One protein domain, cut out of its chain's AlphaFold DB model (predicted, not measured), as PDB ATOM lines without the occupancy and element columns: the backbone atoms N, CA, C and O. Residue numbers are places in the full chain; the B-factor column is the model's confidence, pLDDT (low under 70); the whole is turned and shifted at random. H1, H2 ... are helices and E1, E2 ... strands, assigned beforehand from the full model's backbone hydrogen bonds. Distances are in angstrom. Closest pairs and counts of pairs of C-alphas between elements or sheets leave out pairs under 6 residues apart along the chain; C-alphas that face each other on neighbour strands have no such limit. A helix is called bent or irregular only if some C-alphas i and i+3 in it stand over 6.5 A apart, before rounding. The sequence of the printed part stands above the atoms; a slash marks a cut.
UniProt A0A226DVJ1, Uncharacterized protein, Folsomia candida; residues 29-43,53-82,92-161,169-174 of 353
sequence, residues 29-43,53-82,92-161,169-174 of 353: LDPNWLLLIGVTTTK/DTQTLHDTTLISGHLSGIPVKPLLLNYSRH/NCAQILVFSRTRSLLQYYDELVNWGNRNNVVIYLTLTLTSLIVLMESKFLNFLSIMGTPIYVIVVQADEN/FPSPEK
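This is residues 29 to 43, 53 to 82, 92 to 161 and 169 to 174 of the 353 residues of an uncharacterized protein of Folsomia candida (UniProt A0A226DVJ1). A small parallel sheet, E1 E2 E3, makes the core between helices: H3 and H4 lie over one face, H1 over the other. H2 lies beside H1, off the sheet, and the short H5 sits by H3 and H4. The printed part has 121 residues, with five named helices and three named strands in the order H1 H2 E1 H3 E2 H4 H5 E3; the class is mixed, helices and strands. The whole is compact, with a radius of gyration of the C-alphas of 14.9 A, and spans 41 by 39 by 26 A.

Find C-alpha 31 at (161.260, 90.887, 139.568); from there H1, residues 31 to 42, runs 16.5 A. Past a cut comes H2, residues 54 to 67, 19.7 A long. Past the next cut, E1, residues 94 to 100, begins at (143.722, 86.349, 140.200) and runs 19.1 A. H3, residues 105 to 116, covers 14.3 A and is irregular, with C-alphas 107 and 110 7.7 A apart. E2, residues 121 to 128, runs 22.7 A, H4, residues 129 to 137, 12.5 A, and H5, residues 140 to 144, 6.2 A. E3, residues 151 to 156, runs 15.9 A and ends at C-alpha 156, (158.522, 102.422, 144.385).

Start at inner strand E2. E1 is parallel to it at 17 degrees, with N 98 and O 124 at 2.8 A; E3 is parallel to it at 24 degrees, with N 154 and O 125 at 2.8 A. E1, H3, E2 and E2, H4 H5, E3 are strand-helix-strand units, parallel neighbour strands joined through helices, with right-handed crossovers. There are three layers, helices on both faces of the sheet: H3 and H4 on the same face, H1 on the opposite face. H3 runs along the strands at a height over the sheet of 10.1 A; the closest C-alphas of H3 and E2, Trp 115 and Val 121, are 6.9 A apart. H4 stands up from the sheet at 54 degrees. H1 runs slantwise to the strands, at 40 degrees to E2 on the local plane. H2 is close to but not clearly touching H1, with closest C-alphas Trp 33 and Thr 61 at 7.1 A. In H1, H2, H4 and H5 every O i to N i+4 pair is within hydrogen-bond range; in H3 5 of 8 are.

The farthest C-alphas, His 82 and Lys 174, are 44.6 A apart. Residues 44 to 52, 83 to 91 and 162 to 168 are not printed; the C-alpha gaps are 13.3, 22.0 and 17.2 A. Of the links printed whole, none is long. The mean pLDDT of the printed part is 73.2, and 56 residues are under 70, among them 29 to 43, 53 to 82 and 169 to 174.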
ATOM      1  N   LEU A  29     156.110  86.549 140.822       53.88
ATOM      2  CA  LEU A  29     156.236  87.592 139.815       53.88
ATOM      3  C   LEU A  29     157.725  87.821 139.602       53.88
ATOM      4  O   LEU A  29     158.426  88.276 140.507       53.88
ATOM      5  N   ASP A  30     158.195  87.503 138.396       52.59
ATOM      6  CA  ASP A  30     159.564  87.776 137.977       52.59
ATOM      7  C   ASP A  30     159.898  89.249 138.307       52.59
ATOM      8  O   ASP A  30     159.230  90.152 137.801       52.59
ATOM      9  N   PRO A  31     160.901  89.530 139.159       52.03
ATOM     10  CA  PRO A  31     161.260  90.887 139.568       52.03
ATOM     11  C   PRO A  31     161.543  91.819 138.381       52.03
ATOM     12  O   PRO A  31     161.351  93.033 138.486       52.03
ATOM     13  N   ASN A  32     161.943  91.255 137.233       52.25
ATOM     14  CA  ASN A  32     162.109  91.993 135.987       52.25
ATOM     15  C   ASN A  32     160.808  92.658 135.529       52.25
ATOM     16  O   ASN A  32     160.870  93.716 134.925       52.25
ATOM     17  N   TRP A  33     159.637  92.107 135.849       56.78
ATOM     18  CA  TRP A  33     158.340  92.684 135.499       56.78
ATOM     19  C   TRP A  33     158.028  93.957 136.265       56.78
ATOM     20  O   TRP A  33     157.646  94.967 135.677       56.78
ATOM     21  N   LEU A  34     158.219  93.921 137.584       55.03
ATOM     22  CA  LEU A  34     158.046  95.091 138.441       55.03
ATOM     23  C   LEU A  34     159.025  96.197 138.036       55.03
ATOM     24  O   LEU A  34     158.655  97.372 138.001       55.03
ATOM     25  N   LEU A  35     160.250  95.814 137.669       53.12
ATOM     26  CA  LEU A  35     161.281  96.744 137.229       53.12
ATOM     27  C   LEU A  35     160.995  97.315 135.840       53.12
ATOM     28  O   LEU A  35     161.131  98.516 135.643       53.12
ATOM     29  N   LEU A  36     160.544  96.494 134.895       55.66
ATOM     30  CA  LEU A  36     160.216  96.917 133.536       55.66
ATOM     31  C   LEU A  36     159.062  97.911 133.524       55.66
ATOM     32  O   LEU A  36     159.128  98.930 132.839       55.66
ATOM     33  N   ILE A  37     158.046  97.661 134.349       56.59
ATOM     34  CA  ILE A  37     156.922  98.579 134.488       56.59
ATOM     35  C   ILE A  37     157.341  99.830 135.272       56.59
ATOM     36  O   ILE A  37     156.925 100.938 134.937       56.59
ATOM     37  N   GLY A  38     158.245  99.708 136.247       52.78
ATOM     38  CA  GLY A  38     158.903 100.854 136.886       52.78
ATOM     39  C   GLY A  38     159.708 101.722 135.903       52.78
ATOM     40  O   GLY A  38     159.679 102.950 135.979       52.78
ATOM     41  N   VAL A  39     160.393 101.109 134.933       50.78
ATOM     42  CA  VAL A  39     161.211 101.799 133.918       50.78
ATOM     43  C   VAL A  39     160.340 102.484 132.862       50.78
ATOM     44  O   VAL A  39     160.606 103.637 132.510       50.78
ATOM     45  N   THR A  40     159.269 101.839 132.393       53.69
ATOM     46  CA  THR A  40     158.310 102.469 131.467       53.69
ATOM     47  C   THR A  40     157.537 103.604 132.139       53.69
ATOM     48  O   THR A  40     157.252 104.618 131.505       53.69
ATOM     49  N   THR A  41     157.260 103.499 133.443       53.00
ATOM     50  CA  THR A  41     156.563 104.549 134.204       53.00
ATOM     51  C   THR A  41     157.455 105.690 134.683       53.00
ATOM     52  O   THR A  41     156.921 106.735 135.038       53.00
ATOM     53  N   THR A  42     158.783 105.568 134.684       46.47
ATOM     54  CA  THR A  42     159.684 106.668 135.084       46.47
ATOM     55  C   THR A  42     160.064 107.561 133.900       46.47
ATOM     56  O   THR A  42     160.053 108.791 134.025       46.47
ATOM     57  N   LYS A  43     160.273 107.006 132.702       51.44
ATOM     58  CA  LYS A  43     160.692 107.771 131.511       51.44
ATOM     59  C   LYS A  43     159.521 108.440 130.765       51.44
ATOM     60  O   LYS A  43     159.133 108.007 129.693       51.44
ATOM     61  N   ASP A  53     160.218  99.789 120.796       64.56
ATOM     62  CA  ASP A  53     158.790 100.081 120.805       64.56
ATOM     63  C   ASP A  53     158.133  99.599 122.112       64.56
ATOM     64  O   ASP A  53     158.082  98.403 122.415       64.56
ATOM     65  N   THR A  54     157.722 100.549 122.958       55.25
ATOM     66  CA  THR A  54     157.180 100.281 124.304       55.25
ATOM     67  C   THR A  54     155.984  99.339 124.249       55.25
ATOM     68  O   THR A  54     155.753  98.584 125.195       55.25
ATOM     69  N   GLN A  55     155.285  99.334 123.113       60.91
ATOM     70  CA  GLN A  55     154.255  98.374 122.763       60.91
ATOM     71  C   GLN A  55     154.808  96.944 122.690       60.91
ATOM     72  O   GLN A  55     154.288  96.052 123.349       60.91
ATOM     73  N   THR A  56     155.919  96.719 121.985       67.19
ATOM     74  CA  THR A  56     156.560  95.397 121.891       67.19
ATOM     75  C   THR A  56     157.041  94.909 123.254       67.19
ATOM     76  O   THR A  56     156.901  93.732 123.575       67.19
ATOM     77  N   LEU A  57     157.577  95.803 124.086       63.38
ATOM     78  CA  LEU A  57     158.031  95.467 125.435       63.38
ATOM     79  C   LEU A  57     156.859  95.077 126.346       63.38
ATOM     80  O   LEU A  57     156.924  94.071 127.052       63.38
ATOM     81  N   HIS A  58     155.772  95.846 126.291       65.25
ATOM     82  CA  HIS A  58     154.520  95.557 126.983       65.25
ATOM     83  C   HIS A  58     153.911  94.222 126.530       65.25
ATOM     84  O   HIS A  58     153.543  93.398 127.367       65.25
ATOM     85  N   ASP A  59     153.875  93.965 125.226       66.62
ATOM     86  CA  ASP A  59     153.295  92.747 124.663       66.62
ATOM     87  C   ASP A  59     154.165  91.522 124.976       66.62
ATOM     88  O   ASP A  59     153.646  90.482 125.374       66.62
ATOM     89  N   THR A  60     155.493  91.659 124.926       69.00
ATOM     90  CA  THR A  60     156.438  90.606 125.351       69.00
ATOM     91  C   THR A  60     156.278  90.285 126.833       69.00
ATOM     92  O   THR A  60     156.352  89.124 127.235       69.00
ATOM     93  N   THR A  61     156.019  91.315 127.641       63.94
ATOM     94  CA  THR A  61     155.706  91.168 129.060       63.94
ATOM     95  C   THR A  61     154.419  90.365 129.186       63.94
ATOM     96  O   THR A  61     154.488  89.220 129.604       63.94
ATOM     97  N   LEU A  62     153.278  90.844 128.685       63.59
ATOM     98  CA  LEU A  62     152.009  90.096 128.693       63.59
ATOM     99  C   LEU A  62     152.156  88.627 128.261       63.59
ATOM    100  O   LEU A  62     151.714  87.730 128.981       63.59
ATOM    101  N   ILE A  63     152.840  88.378 127.140       67.62
ATOM    102  CA  ILE A  63     153.122  87.031 126.628       67.62
ATOM    103  C   ILE A  63     153.902  86.207 127.658       67.62
ATOM    104  O   ILE A  63     153.503  85.088 127.968       67.62
ATOM    105  N   SER A  64     154.972  86.744 128.251       66.94
ATOM    106  CA  SER A  64     155.745  86.048 129.286       66.94
ATOM    107  C   SER A  64     154.926  85.741 130.549       66.94
ATOM    108  O   SER A  64     155.252  84.781 131.253       66.94
ATOM    109  N   GLY A  65     153.894  86.530 130.855       64.50
ATOM    110  CA  GLY A  65     153.050  86.345 132.038       64.50
ATOM    111  C   GLY A  65     152.108  85.189 131.795       64.50
ATOM    112  O   GLY A  65     152.078  84.235 132.570       64.50
ATOM    113  N   HIS A  66     151.460  85.218 130.629       62.56
ATOM    114  CA  HIS A  66     150.634  84.123 130.144       62.56
ATOM    115  C   HIS A  66     151.418  82.811 130.018       62.56
ATOM    116  O   HIS A  66     150.919  81.776 130.448       62.56
ATOM    117  N   LEU A  67     152.658  82.846 129.515       66.12
ATOM    118  CA  LEU A  67     153.531  81.666 129.439       66.12
ATOM    119  C   LEU A  67     153.925  81.124 130.820       66.12
ATOM    120  O   LEU A  67     154.141  79.925 130.962       66.12
ATOM    121  N   SER A  68     153.979  81.981 131.844       59.59
ATOM    122  CA  SER A  68     154.193  81.569 133.241       59.59
ATOM    123  C   SER A  68     152.900  81.098 133.929       59.59
ATOM    124  O   SER A  68     152.904  80.844 135.129       59.59
ATOM    125  N   GLY A  69     151.781  81.007 133.200       57.31
ATOM    126  CA  GLY A  69     150.472  80.647 133.751       57.31
ATOM    127  C   GLY A  69     149.810  81.756 134.574       57.31
ATOM    128  O   GLY A  69     148.801  81.506 135.229       57.31
ATOM    129  N   ILE A  70     150.346  82.982 134.538       55.78
ATOM    130  CA  ILE A  70     149.804  84.140 135.251       55.78
ATOM    131  C   ILE A  70     148.919  84.926 134.272       55.78
ATOM    132  O   ILE A  70     149.424  85.504 133.304       55.78
ATOM    133  N   PRO A  71     147.592  84.980 134.476       54.94
ATOM    134  CA  PRO A  71     146.727  85.809 133.654       54.94
ATOM    135  C   PRO A  71     146.972  87.281 133.993       54.94
ATOM    136  O   PRO A  71     146.477  87.798 134.992       54.94
ATOM    137  N   VAL A  72     147.744  87.963 133.151       61.81
ATOM    138  CA  VAL A  72     147.996  89.397 133.287       61.81
ATOM    139  C   VAL A  72     146.959  90.144 132.461       61.81
ATOM    140  O   VAL A  72     146.805  89.897 131.267       61.81
ATOM    141  N   LYS A  73     146.230  91.065 133.096       64.94
ATOM    142  CA  LYS A  73     145.274  91.941 132.416       64.94
ATOM    143  C   LYS A  73     145.660  93.400 132.661       64.94
ATOM    144  O   LYS A  73     145.736  93.800 133.822       64.94
ATOM    145  N   PRO A  74     145.853  94.211 131.609       63.47
ATOM    146  CA  PRO A  74     146.012  95.643 131.788       63.47
ATOM    147  C   PRO A  74     144.684  96.249 132.260       63.47
ATOM    148  O   PRO A  74     143.623  95.990 131.681       63.47
ATOM    149  N   LEU A  75     144.736  97.063 133.315       64.06
ATOM    150  CA  LEU A  75     143.611  97.915 133.689       64.06
ATOM    151  C   LEU A  75     143.598  99.119 132.745       64.06
ATOM    152  O   LEU A  75     144.479  99.975 132.786       64.06
ATOM    153  N   LEU A  76     142.617  99.151 131.850       61.84
ATOM    154  CA  LEU A  76     142.439 100.231 130.888       61.84
ATOM    155  C   LEU A  76     141.780 101.432 131.585       61.84
ATOM    156  O   LEU A  76     140.688 101.299 132.129       61.84
ATOM    157  N   LEU A  77     142.414 102.612 131.517       56.59
ATOM    158  CA  LEU A  77     141.991 103.839 132.221       56.59
ATOM    159  C   LEU A  77     140.566 104.339 131.903       56.59
ATOM    160  O   LEU A  77     140.051 105.163 132.647       56.59
ATOM    161  N   ASN A  78     139.937 103.871 130.821       58.16
ATOM    162  CA  ASN A  78     138.627 104.343 130.342       58.16
ATOM    163  C   ASN A  78     137.664 103.197 130.010       58.16
ATOM    164  O   ASN A  78     136.726 103.364 129.231       58.16
ATOM    165  N   TYR A  79     137.913 102.002 130.533       57.28
ATOM    166  CA  TYR A  79     137.084 100.857 130.200       57.28
ATOM    167  C   TYR A  79     135.841 100.827 131.095       57.28
ATOM    168  O   TYR A  79     135.817 100.190 132.144       57.28
ATOM    169  N   SER A  80     134.795 101.550 130.682       55.91
ATOM    170  CA  SER A  80     133.474 101.473 131.306       55.91
ATOM    171  C   SER A  80     132.809 100.159 130.900       55.91
ATOM    172  O   SER A  80     132.095 100.085 129.899       55.91
ATOM    173  N   ARG A  81     133.078  99.086 131.640       63.25
ATOM    174  CA  ARG A  81     132.362  97.827 131.430       63.25
ATOM    175  C   ARG A  81     130.958  97.939 132.024       63.25
ATOM    176  O   ARG A  81     130.793  98.480 133.119       63.25
ATOM    177  N   HIS A  82     129.948  97.398 131.345       62.69
ATOM    178  CA  HIS A  82     128.665  97.158 132.001       62.69
ATOM    179  C   HIS A  82     128.891  96.193 133.174       62.69
ATOM    180  O   HIS A  82     129.630  95.216 133.037       62.69
ATOM    181  N   ASN A  92     139.933  81.151 138.937       53.81
ATOM    182  CA  ASN A  92     141.159  80.748 139.632       53.81
ATOM    183  C   ASN A  92     141.835  82.009 140.174       53.81
ATOM    184  O   ASN A  92     141.627  83.087 139.621       53.81
ATOM    185  N   CYS A  93     142.575  81.880 141.276       60.50
ATOM    186  CA  CYS A  93     143.201  82.992 141.990       60.50
ATOM    187  C   CYS A  93     143.785  84.043 141.032       60.50
ATOM    188  O   CYS A  93     144.680  83.727 140.248       60.50
ATOM    189  N   ALA A  94     143.274  85.274 141.082       71.75
ATOM    190  CA  ALA A  94     143.722  86.349 140.200       71.75
ATOM    191  C   ALA A  94     144.619  87.323 140.965       71.75
ATOM    192  O   ALA A  94     144.281  87.755 142.067       71.75
ATOM    193  N   GLN A  95     145.749  87.688 140.365       73.81
ATOM    194  CA  GLN A  95     146.639  88.721 140.881       73.81
ATOM    195  C   GLN A  95     146.492  89.965 140.013       73.81
ATOM    196  O   GLN A  95     146.691  89.911 138.801       73.81
ATOM    197  N   ILE A  96     146.120  91.084 140.627       78.38
ATOM    198  CA  ILE A  96     145.905  92.347 139.921       78.38
ATOM    199  C   ILE A  96     147.013  93.295 140.308       78.38
ATOM    200  O   ILE A  96     147.139  93.656 141.473       78.38
ATOM    201  N   LEU A  97     147.795  93.719 139.326       81.56
ATOM    202  CA  LEU A  97     148.900  94.637 139.531       81.56
ATOM    203  C   LEU A  97     148.531  96.007 138.957       81.56
ATOM    204  O   LEU A  97     148.356  96.159 137.748       81.56
ATOM    205  N   VAL A  98     148.389  97.003 139.830       79.69
ATOM    206  CA  VAL A  98     147.992  98.366 139.458       79.69
ATOM    207  C   VAL A  98     149.193  99.286 139.560       79.69
ATOM    208  O   VAL A  98     149.758  99.460 140.637       79.69
ATOM    209  N   PHE A  99     149.546  99.922 138.447       76.62
ATOM    210  CA  PHE A  99     150.577 100.951 138.411       76.62
ATOM    211  C   PHE A  99     149.930 102.317 138.251       76.62
ATOM    212  O   PHE A  99     149.313 102.609 137.228       76.62
ATOM    213  N   SER A 100     150.094 103.180 139.253       75.81
ATOM    214  CA  SER A 100     149.583 104.550 139.180       75.81
ATOM    215  C   SER A 100     150.709 105.564 139.240       75.81
ATOM    216  O   SER A 100     151.201 105.928 140.313       75.81
ATOM    217  N   ARG A 101     151.075 106.075 138.061       67.94
ATOM    218  CA  ARG A 101     151.905 107.279 137.933       67.94
ATOM    219  C   ARG A 101     151.095 108.549 138.189       67.94
ATOM    220  O   ARG A 101     151.635 109.552 138.650       67.94
ATOM    221  N   THR A 102     149.803 108.523 137.868       72.44
ATOM    222  CA  THR A 102     148.925 109.671 138.070       72.44
ATOM    223  C   THR A 102     148.644 109.850 139.558       72.44
ATOM    224  O   THR A 102     148.570 108.889 140.329       72.44
ATOM    225  N   ARG A 103     148.462 111.112 139.966       71.12
ATOM    226  CA  ARG A 103     148.070 111.458 141.340       71.12
ATOM    227  C   ARG A 103     146.663 110.959 141.691       71.12
ATOM    228  O   ARG A 103     146.291 110.996 142.853       71.12
ATOM    229  N   SER A 104     145.871 110.522 140.711       81.31
ATOM    230  CA  SER A 104     144.460 110.206 140.905       81.31
ATOM    231  C   SER A 104     144.200 108.708 140.771       81.31
ATOM    232  O   SER A 104     143.856 108.217 139.700       81.31
ATOM    233  N   LEU A 105     144.304 107.990 141.894       82.06
ATOM    234  CA  LEU A 105     143.863 106.593 141.994       82.06
ATOM    235  C   LEU A 105     142.350 106.422 141.780       82.06
ATOM    236  O   LEU A 105     141.895 105.311 141.530       82.06
ATOM    237  N   LEU A 106     141.582 107.519 141.814       84.62
ATOM    238  CA  LEU A 106     140.147 107.536 141.510       84.62
ATOM    239  C   LEU A 106     139.834 106.987 140.115       84.62
ATOM    240  O   LEU A 106     138.756 106.446 139.914       84.62
ATOM    241  N   GLN A 107     140.775 107.076 139.171       84.56
ATOM    242  CA  GLN A 107     140.605 106.512 137.827       84.56
ATOM    243  C   GLN A 107     140.463 104.984 137.843       84.56
ATOM    244  O   GLN A 107     139.851 104.417 136.949       84.56
ATOM    245  N   TYR A 108     140.987 104.323 138.875       85.44
ATOM    246  CA  TYR A 108     140.884 102.877 139.056       85.44
ATOM    247  C   TYR A 108     139.798 102.488 140.061       85.44
ATOM    248  O   TYR A 108     139.713 101.314 140.415       85.44
ATOM    249  N   TYR A 109     138.996 103.444 140.546       88.31
ATOM    250  CA  TYR A 109     138.027 103.209 141.617       88.31
ATOM    251  C   TYR A 109     137.074 102.067 141.261       88.31
ATOM    252  O   TYR A 109     137.026 101.081 141.989       88.31
ATOM    253  N   ASP A 110     136.390 102.153 140.120       86.38
ATOM    254  CA  ASP A 110     135.370 101.172 139.737       86.38
ATOM    255  C   ASP A 110     135.946  99.765 139.526       86.38
ATOM    256  O   ASP A 110     135.352  98.781 139.969       86.38
ATOM    257  N   GLU A 111     137.133  99.651 138.922       86.12
ATOM    258  CA  GLU A 111     137.823  98.365 138.766       86.12
ATOM    259  C   GLU A 111     138.252  97.808 140.130       86.12
ATOM    260  O   GLU A 111     137.970  96.652 140.440       86.12
ATOM    261  N   LEU A 112     138.863  98.624 140.996       89.19
ATOM    262  CA  LEU A 112     139.281  98.187 142.329       89.19
ATOM    263  C   LEU A 112     138.090  97.781 143.205       89.19
ATOM    264  O   LEU A 112     138.188  96.784 143.909       89.19
ATOM    265  N   VAL A 113     136.956  98.485 143.130       89.19
ATOM    266  CA  VAL A 113     135.701  98.090 143.798       89.19
ATOM    267  C   VAL A 113     135.234  96.732 143.281       89.19
ATOM    268  O   VAL A 113     134.870  95.849 144.055       89.19
ATOM    269  N   ASN A 114     135.220  96.567 141.961       86.31
ATOM    270  CA  ASN A 114     134.688  95.371 141.327       86.31
ATOM    271  C   ASN A 114     135.517  94.125 141.674       86.31
ATOM    272  O   ASN A 114     134.965  93.074 142.008       86.31
ATOM    273  N   TRP A 115     136.842  94.254 141.657       86.94
ATOM    274  CA  TRP A 115     137.754  93.167 142.000       86.94
ATOM    275  C   TRP A 115     137.929  92.967 143.507       86.94
ATOM    276  O   TRP A 115     138.038  91.830 143.955       86.94
ATOM    277  N   GLY A 116     137.900  94.043 144.290       88.88
ATOM    278  CA  GLY A 116     138.065  94.029 145.746       88.88
ATOM    279  C   GLY A 116     136.890  93.438 146.530       88.88
ATOM    280  O   GLY A 116     136.985  93.218 147.736       88.88
ATOM    281  N   ASN A 117     135.779  93.159 145.847       86.31
ATOM    282  CA  ASN A 117     134.644  92.419 146.395       86.31
ATOM    283  C   ASN A 117     134.729  90.904 146.123       86.31
ATOM    284  O   ASN A 117     133.776  90.172 146.390       86.31
ATOM    285  N   ARG A 118     135.837  90.410 145.553       85.25
ATOM    286  CA  ARG A 118     136.013  88.996 145.192       85.25
ATOM    287  C   ARG A 118     136.939  88.291 146.186       85.25
ATOM    288  O   ARG A 118     138.029  88.764 146.493       85.25
ATOM    289  N   ASN A 119     136.536  87.103 146.636       82.00
ATOM    290  CA  ASN A 119     137.255  86.346 147.673       82.00
ATOM    291  C   ASN A 119     138.539  85.653 147.176       82.00
ATOM    292  O   ASN A 119     139.335  85.184 147.981       82.00
ATOM    293  N   ASN A 120     138.729  85.545 145.863       82.69
ATOM    294  CA  ASN A 120     139.820  84.811 145.215       82.69
ATOM    295  C   ASN A 120     140.763  85.736 144.430       82.69
ATOM    296  O   ASN A 120     141.378  85.324 143.447       82.69
ATOM    297  N   VAL A 121     140.839  87.001 144.827       84.62
ATOM    298  CA  VAL A 121     141.700  87.995 144.192       84.62
ATOM    299  C   VAL A 121     142.774  88.418 145.187       84.62
ATOM    300  O   VAL A 121     142.581  88.355 146.398       84.62
ATOM    301  N   VAL A 122     143.929  88.825 144.683       85.69
ATOM    302  CA  VAL A 122     144.934  89.559 145.445       85.69
ATOM    303  C   VAL A 122     145.289  90.800 144.645       85.69
ATOM    304  O   VAL A 122     145.554  90.712 143.446       85.69
ATOM    305  N   ILE A 123     145.270  91.962 145.292       88.94
ATOM    306  CA  ILE A 123     145.553  93.236 144.630       88.94
ATOM    307  C   ILE A 123     146.922  93.740 145.079       88.94
ATOM    308  O   ILE A 123     147.193  93.873 146.268       88.94
ATOM    309  N   TYR A 124     147.772  94.062 144.116       88.75
ATOM    310  CA  TYR A 124     149.077  94.677 144.295       88.75
ATOM    311  C   TYR A 124     149.030  96.101 143.743       88.75
ATOM    312  O   TYR A 124     148.930  96.318 142.537       88.75
ATOM    313  N   LEU A 125     149.076  97.088 144.633       91.25
ATOM    314  CA  LEU A 125     149.124  98.503 144.285       91.25
ATOM    315  C   LEU A 125     150.574  98.966 144.273       91.25
ATOM    316  O   LEU A 125     151.167  99.181 145.327       91.25
ATOM    317  N   THR A 126     151.137  99.158 143.089       87.31
ATOM    318  CA  THR A 126     152.493  99.678 142.930       87.31
ATOM    319  C   THR A 126     152.433 101.195 142.778       87.31
ATOM    320  O   THR A 126     152.001 101.726 141.749       87.31
ATOM    321  N   LEU A 127     152.834 101.908 143.830       87.69
ATOM    322  CA  LEU A 127     152.677 103.354 143.964       87.69
ATOM    323  C   LEU A 127     154.031 104.045 144.102       87.69
ATOM    324  O   LEU A 127     154.914 103.576 144.814       87.69
ATOM    325  N   THR A 128     154.172 105.216 143.484       86.56
ATOM    326  CA  THR A 128     155.267 106.133 143.832       86.56
ATOM    327  C   THR A 128     155.056 106.695 145.241       86.56
ATOM    328  O   THR A 128     153.927 106.714 145.737       86.56
ATOM    329  N   LEU A 129     156.108 107.222 145.877       86.50
ATOM    330  CA  LEU A 129     155.978 107.879 147.186       86.50
ATOM    331  C   LEU A 129     154.944 109.020 147.158       86.50
ATOM    332  O   LEU A 129     154.149 109.164 148.085       86.50
ATOM    333  N   THR A 130     154.899 109.801 146.077       87.12
ATOM    334  CA  THR A 130     153.895 110.859 145.899       87.12
ATOM    335  C   THR A 130     152.483 110.284 145.796       87.12
ATOM    336  O   THR A 130     151.583 110.776 146.474       87.12
ATOM    337  N   SER A 131     152.281 109.229 144.999       86.56
ATOM    338  CA  SER A 131     150.983 108.550 144.879       86.56
ATOM    339  C   SER A 131     150.539 107.928 146.206       86.56
ATOM    340  O   SER A 131     149.355 107.961 146.525       86.56
ATOM    341  N   LEU A 132     151.479 107.409 147.005       89.56
ATOM    342  CA  LEU A 132     151.203 106.895 148.342       89.56
ATOM    343  C   LEU A 132     150.729 108.008 149.278       89.56
ATOM    344  O   LEU A 132     149.722 107.831 149.948       89.56
ATOM    345  N   ILE A 133     151.408 109.159 149.312       89.69
ATOM    346  CA  ILE A 133     150.977 110.298 150.143       89.69
ATOM    347  C   ILE A 133     149.548 110.709 149.771       89.69
ATOM    348  O   ILE A 133     148.710 110.863 150.655       89.69
ATOM    349  N   VAL A 134     149.243 110.799 148.473       89.81
ATOM    350  CA  VAL A 134     147.885 111.119 148.009       89.81
ATOM    351  C   VAL A 134     146.880 110.037 148.413       89.81
ATOM    352  O   VAL A 134     145.779 110.368 148.847       89.81
ATOM    353  N   LEU A 135     147.246 108.753 148.324       90.00
ATOM    354  CA  LEU A 135     146.399 107.657 148.793       90.00
ATOM    355  C   LEU A 135     146.086 107.798 150.288       90.00
ATOM    356  O   LEU A 135     144.921 107.701 150.670       90.00
ATOM    357  N   MET A 136     147.100 108.073 151.108       90.56
ATOM    358  CA  MET A 136     146.977 108.216 152.562       90.56
ATOM    359  C   MET A 136     146.129 109.424 152.971       90.56
ATOM    360  O   MET A 136     145.419 109.366 153.970       90.56
ATOM    361  N   GLU A 137     146.179 110.511 152.201       91.56
ATOM    362  CA  GLU A 137     145.349 111.702 152.425       91.56
ATOM    363  C   GLU A 137     143.910 111.531 151.899       91.56
ATOM    364  O   GLU A 137     143.018 112.315 152.234       91.56
ATOM    365  N   SER A 138     143.654 110.512 151.076       90.00
ATOM    366  CA  SER A 138     142.355 110.298 150.444       90.00
ATOM    367  C   SER A 138     141.405 109.448 151.294       90.00
ATOM    368  O   SER A 138     141.801 108.517 151.995       90.00
ATOM    369  N   LYS A 139     140.092 109.666 151.120       92.44
ATOM    370  CA  LYS A 139     139.055 108.749 151.636       92.44
ATOM    371  C   LYS A 139     139.121 107.355 150.995       92.44
ATOM    372  O   LYS A 139     138.462 106.438 151.480       92.44
ATOM    373  N   PHE A 140     139.893 107.192 149.918       89.38
ATOM    374  CA  PHE A 140     140.034 105.924 149.216       89.38
ATOM    375  C   PHE A 140     140.777 104.885 150.059       89.38
ATOM    376  O   PHE A 140     140.437 103.714 149.982       89.38
ATOM    377  N   LEU A 141     141.698 105.289 150.943       91.19
ATOM    378  CA  LEU A 141     142.357 104.345 151.853       91.19
ATOM    379  C   LEU A 141     141.354 103.646 152.787       91.19
ATOM    380  O   LEU A 141     141.411 102.430 152.944       91.19
ATOM    381  N   ASN A 142     140.398 104.399 153.342       91.06
ATOM    382  CA  ASN A 142     139.318 103.834 154.164       91.06
ATOM    383  C   ASN A 142     138.426 102.881 153.365       91.06
ATOM    384  O   ASN A 142     137.824 101.975 153.924       91.06
ATOM    385  N   PHE A 143     138.316 103.105 152.058       92.06
ATOM    386  CA  PHE A 143     137.585 102.216 151.172       92.06
ATOM    387  C   PHE A 143     138.382 100.940 150.849       92.06
ATOM    388  O   PHE A 143     137.821  99.852 150.836       92.06
ATOM    389  N   LEU A 144     139.698 101.038 150.647       92.00
ATOM    390  CA  LEU A 144     140.561  99.869 150.460       92.00
ATOM    391  C   LEU A 144     140.607  98.984 151.715       92.00
ATOM    392  O   LEU A 144     140.671  97.766 151.595       92.00
ATOM    393  N   SER A 145     140.538  99.571 152.913       91.81
ATOM    394  CA  SER A 145     140.603  98.819 154.174       91.81
ATOM    395  C   SER A 145     139.334  98.032 154.518       91.81
ATOM    396  O   SER A 145     139.402  97.131 155.352       91.81
ATOM    397  N   ILE A 146     138.192  98.346 153.894       93.94
ATOM    398  CA  ILE A 146     136.938  97.590 154.069       93.94
ATOM    399  C   ILE A 146     136.784  96.445 153.062       93.94
ATOM    400  O   ILE A 146     135.843  95.660 153.179       93.94
ATOM    401  N   MET A 147     137.669  96.347 152.066       91.56
ATOM    402  CA  MET A 147     137.617  95.267 151.084       91.56
ATOM    403  C   MET A 147     137.935  93.921 151.741       91.56
ATOM    404  O   MET A 147     138.826  93.814 152.581       91.56
ATOM    405  N   GLY A 148     137.209  92.875 151.332       88.94
ATOM    406  CA  GLY A 148     137.471  91.506 151.792       88.94
ATOM    407  C   GLY A 148     138.720  90.888 151.155       88.94
ATOM    408  O   GLY A 148     139.265  89.911 151.666       88.94
ATOM    409  N   THR A 149     139.172  91.456 150.040       91.19
ATOM    410  CA  THR A 149     140.337  91.017 149.274       91.19
ATOM    411  C   THR A 149     141.637  91.553 149.891       91.19
ATOM    412  O   THR A 149     141.699  92.736 150.223       91.19
ATOM    413  N   PRO A 150     142.708  90.745 150.012       90.62
ATOM    414  CA  PRO A 150     144.007  91.241 150.452       90.62
ATOM    415  C   PRO A 150     144.597  92.226 149.433       90.62
ATOM    416  O   PRO A 150     144.685  91.936 148.234       90.62
ATOM    417  N   ILE A 151     145.031  93.384 149.936       92.31
ATOM    418  CA  ILE A 151     145.647  94.451 149.146       92.31
ATOM    419  C   ILE A 151     147.037  94.732 149.695       92.31
ATOM    420  O   ILE A 151     147.205  95.091 150.858       92.31
ATOM    421  N   TYR A 152     148.036  94.601 148.836       91.12
ATOM    422  CA  TYR A 152     149.429  94.871 149.145       91.12
ATOM    423  C   TYR A 152     149.856  96.146 148.431       91.12
ATOM    424  O   TYR A 152     149.689  96.273 147.220       91.12
ATOM    425  N   VAL A 153     150.429  97.089 149.172       89.88
ATOM    426  CA  VAL A 153     150.936  98.342 148.610       89.88
ATOM    427  C   VAL A 153     152.452  98.251 148.487       89.88
ATOM    428  O   VAL A 153     153.159  98.141 149.486       89.88
ATOM    429  N   ILE A 154     152.950  98.297 147.255       88.06
ATOM    430  CA  ILE A 154     154.373  98.283 146.923       88.06
ATOM    431  C   ILE A 154     154.790  99.718 146.627       88.06
ATOM    432  O   ILE A 154     154.323 100.330 145.666       88.06
ATOM    433  N   VAL A 155     155.673 100.267 147.456       86.62
ATOM    434  CA  VAL A 155     156.168 101.636 147.289       86.62
ATOM    435  C   VAL A 155     157.427 101.611 146.436       86.62
ATOM    436  O   VAL A 155     158.439 101.034 146.826       86.62
ATOM    437  N   VAL A 156     157.372 102.259 145.276       85.50
ATOM    438  CA  VAL A 156     158.522 102.422 144.385       85.50
ATOM    439  C   VAL A 156     159.134 103.793 144.633       85.50
ATOM    440  O   VAL A 156     158.536 104.829 144.331       85.50
ATOM    441  N   GLN A 157     160.340 103.797 145.195       84.44
ATOM    442  CA  GLN A 157     161.151 104.997 145.350       84.44
ATOM    443  C   GLN A 157     162.043 105.141 144.114       84.44
ATOM    444  O   GLN A 157     163.075 104.486 143.997       84.44
ATOM    445  N   ALA A 158     161.611 105.968 143.163       74.75
ATOM    446  CA  ALA A 158     162.465 106.399 142.066       74.75
ATOM    447  C   ALA A 158     163.228 107.651 142.523       74.75
ATOM    448  O   ALA A 158     162.610 108.684 142.772       74.75
ATOM    449  N   ASP A 159     164.551 107.559 142.662       71.44
ATOM    450  CA  ASP A 159     165.394 108.730 142.917       71.44
ATOM    451  C   ASP A 159     165.477 109.575 141.640       71.44
ATOM    452  O   ASP A 159     166.313 109.335 140.766       71.44
ATOM    453  N   GLU A 160     164.606 110.583 141.538       60.75
ATOM    454  CA  GLU A 160     164.524 111.502 140.389       60.75
ATOM    455  C   GLU A 160     165.853 112.225 140.098       60.75
ATOM    456  O   GLU A 160     166.103 112.634 138.966       60.75
ATOM    457  N   ASN A 161     166.743 112.325 141.092       59.97
ATOM    458  CA  ASN A 161     168.011 113.047 140.977       59.97
ATOM    459  C   ASN A 161     169.184 112.192 140.489       59.97
ATOM    460  O   ASN A 161     170.267 112.721 140.244       59.97
ATOM    461  N   PHE A 169     168.620  97.012 142.631       42.88
ATOM    462  CA  PHE A 169     168.055  95.837 142.025       42.88
ATOM    463  C   PHE A 169     169.160  94.999 141.366       42.88
ATOM    464  O   PHE A 169     170.040  95.555 140.701       42.88
ATOM    465  N   PRO A 170     169.151  93.669 141.535       44.69
ATOM    466  CA  PRO A 170     170.121  92.816 140.866       44.69
ATOM    467  C   PRO A 170     170.046  93.047 139.352       44.69
ATOM    468  O   PRO A 170     168.959  93.252 138.811       44.69
ATOM    469  N   SER A 171     171.196  93.033 138.673       53.28
ATOM    470  CA  SER A 171     171.224  93.226 137.220       53.28
ATOM    471  C   SER A 171     170.354  92.171 136.515       53.28
ATOM    472  O   SER A 171     170.175  91.075 137.065       53.28
ATOM    473  N   PRO A 172     169.832  92.449 135.307       49.03
ATOM    474  CA  PRO A 172     169.058  91.472 134.540       49.03
ATOM    475  C   PRO A 172     169.775  90.121 134.406       49.03
ATOM    476  O   PRO A 172     169.147  89.067 134.507       49.03
ATOM    477  N   GLU A 173     171.105  90.123 134.274       61.28
ATOM    478  CA  GLU A 173     171.929  88.910 134.217       61.28
ATOM    479  C   GLU A 173     171.927  88.161 135.555       61.28
ATOM    480  O   GLU A 173     171.816  86.933 135.581       61.28
ATOM    481  N   LYS A 174     172.003  88.884 136.680       56.97
ATOM    482  CA  LYS A 174     171.951  88.301 138.026       56.97
ATOM    483  C   LYS A 174     170.565  87.733 138.341       56.97
ATOM    484  O   LYS A 174     170.483  86.649 138.909       56.97
TER     485      LYS A 174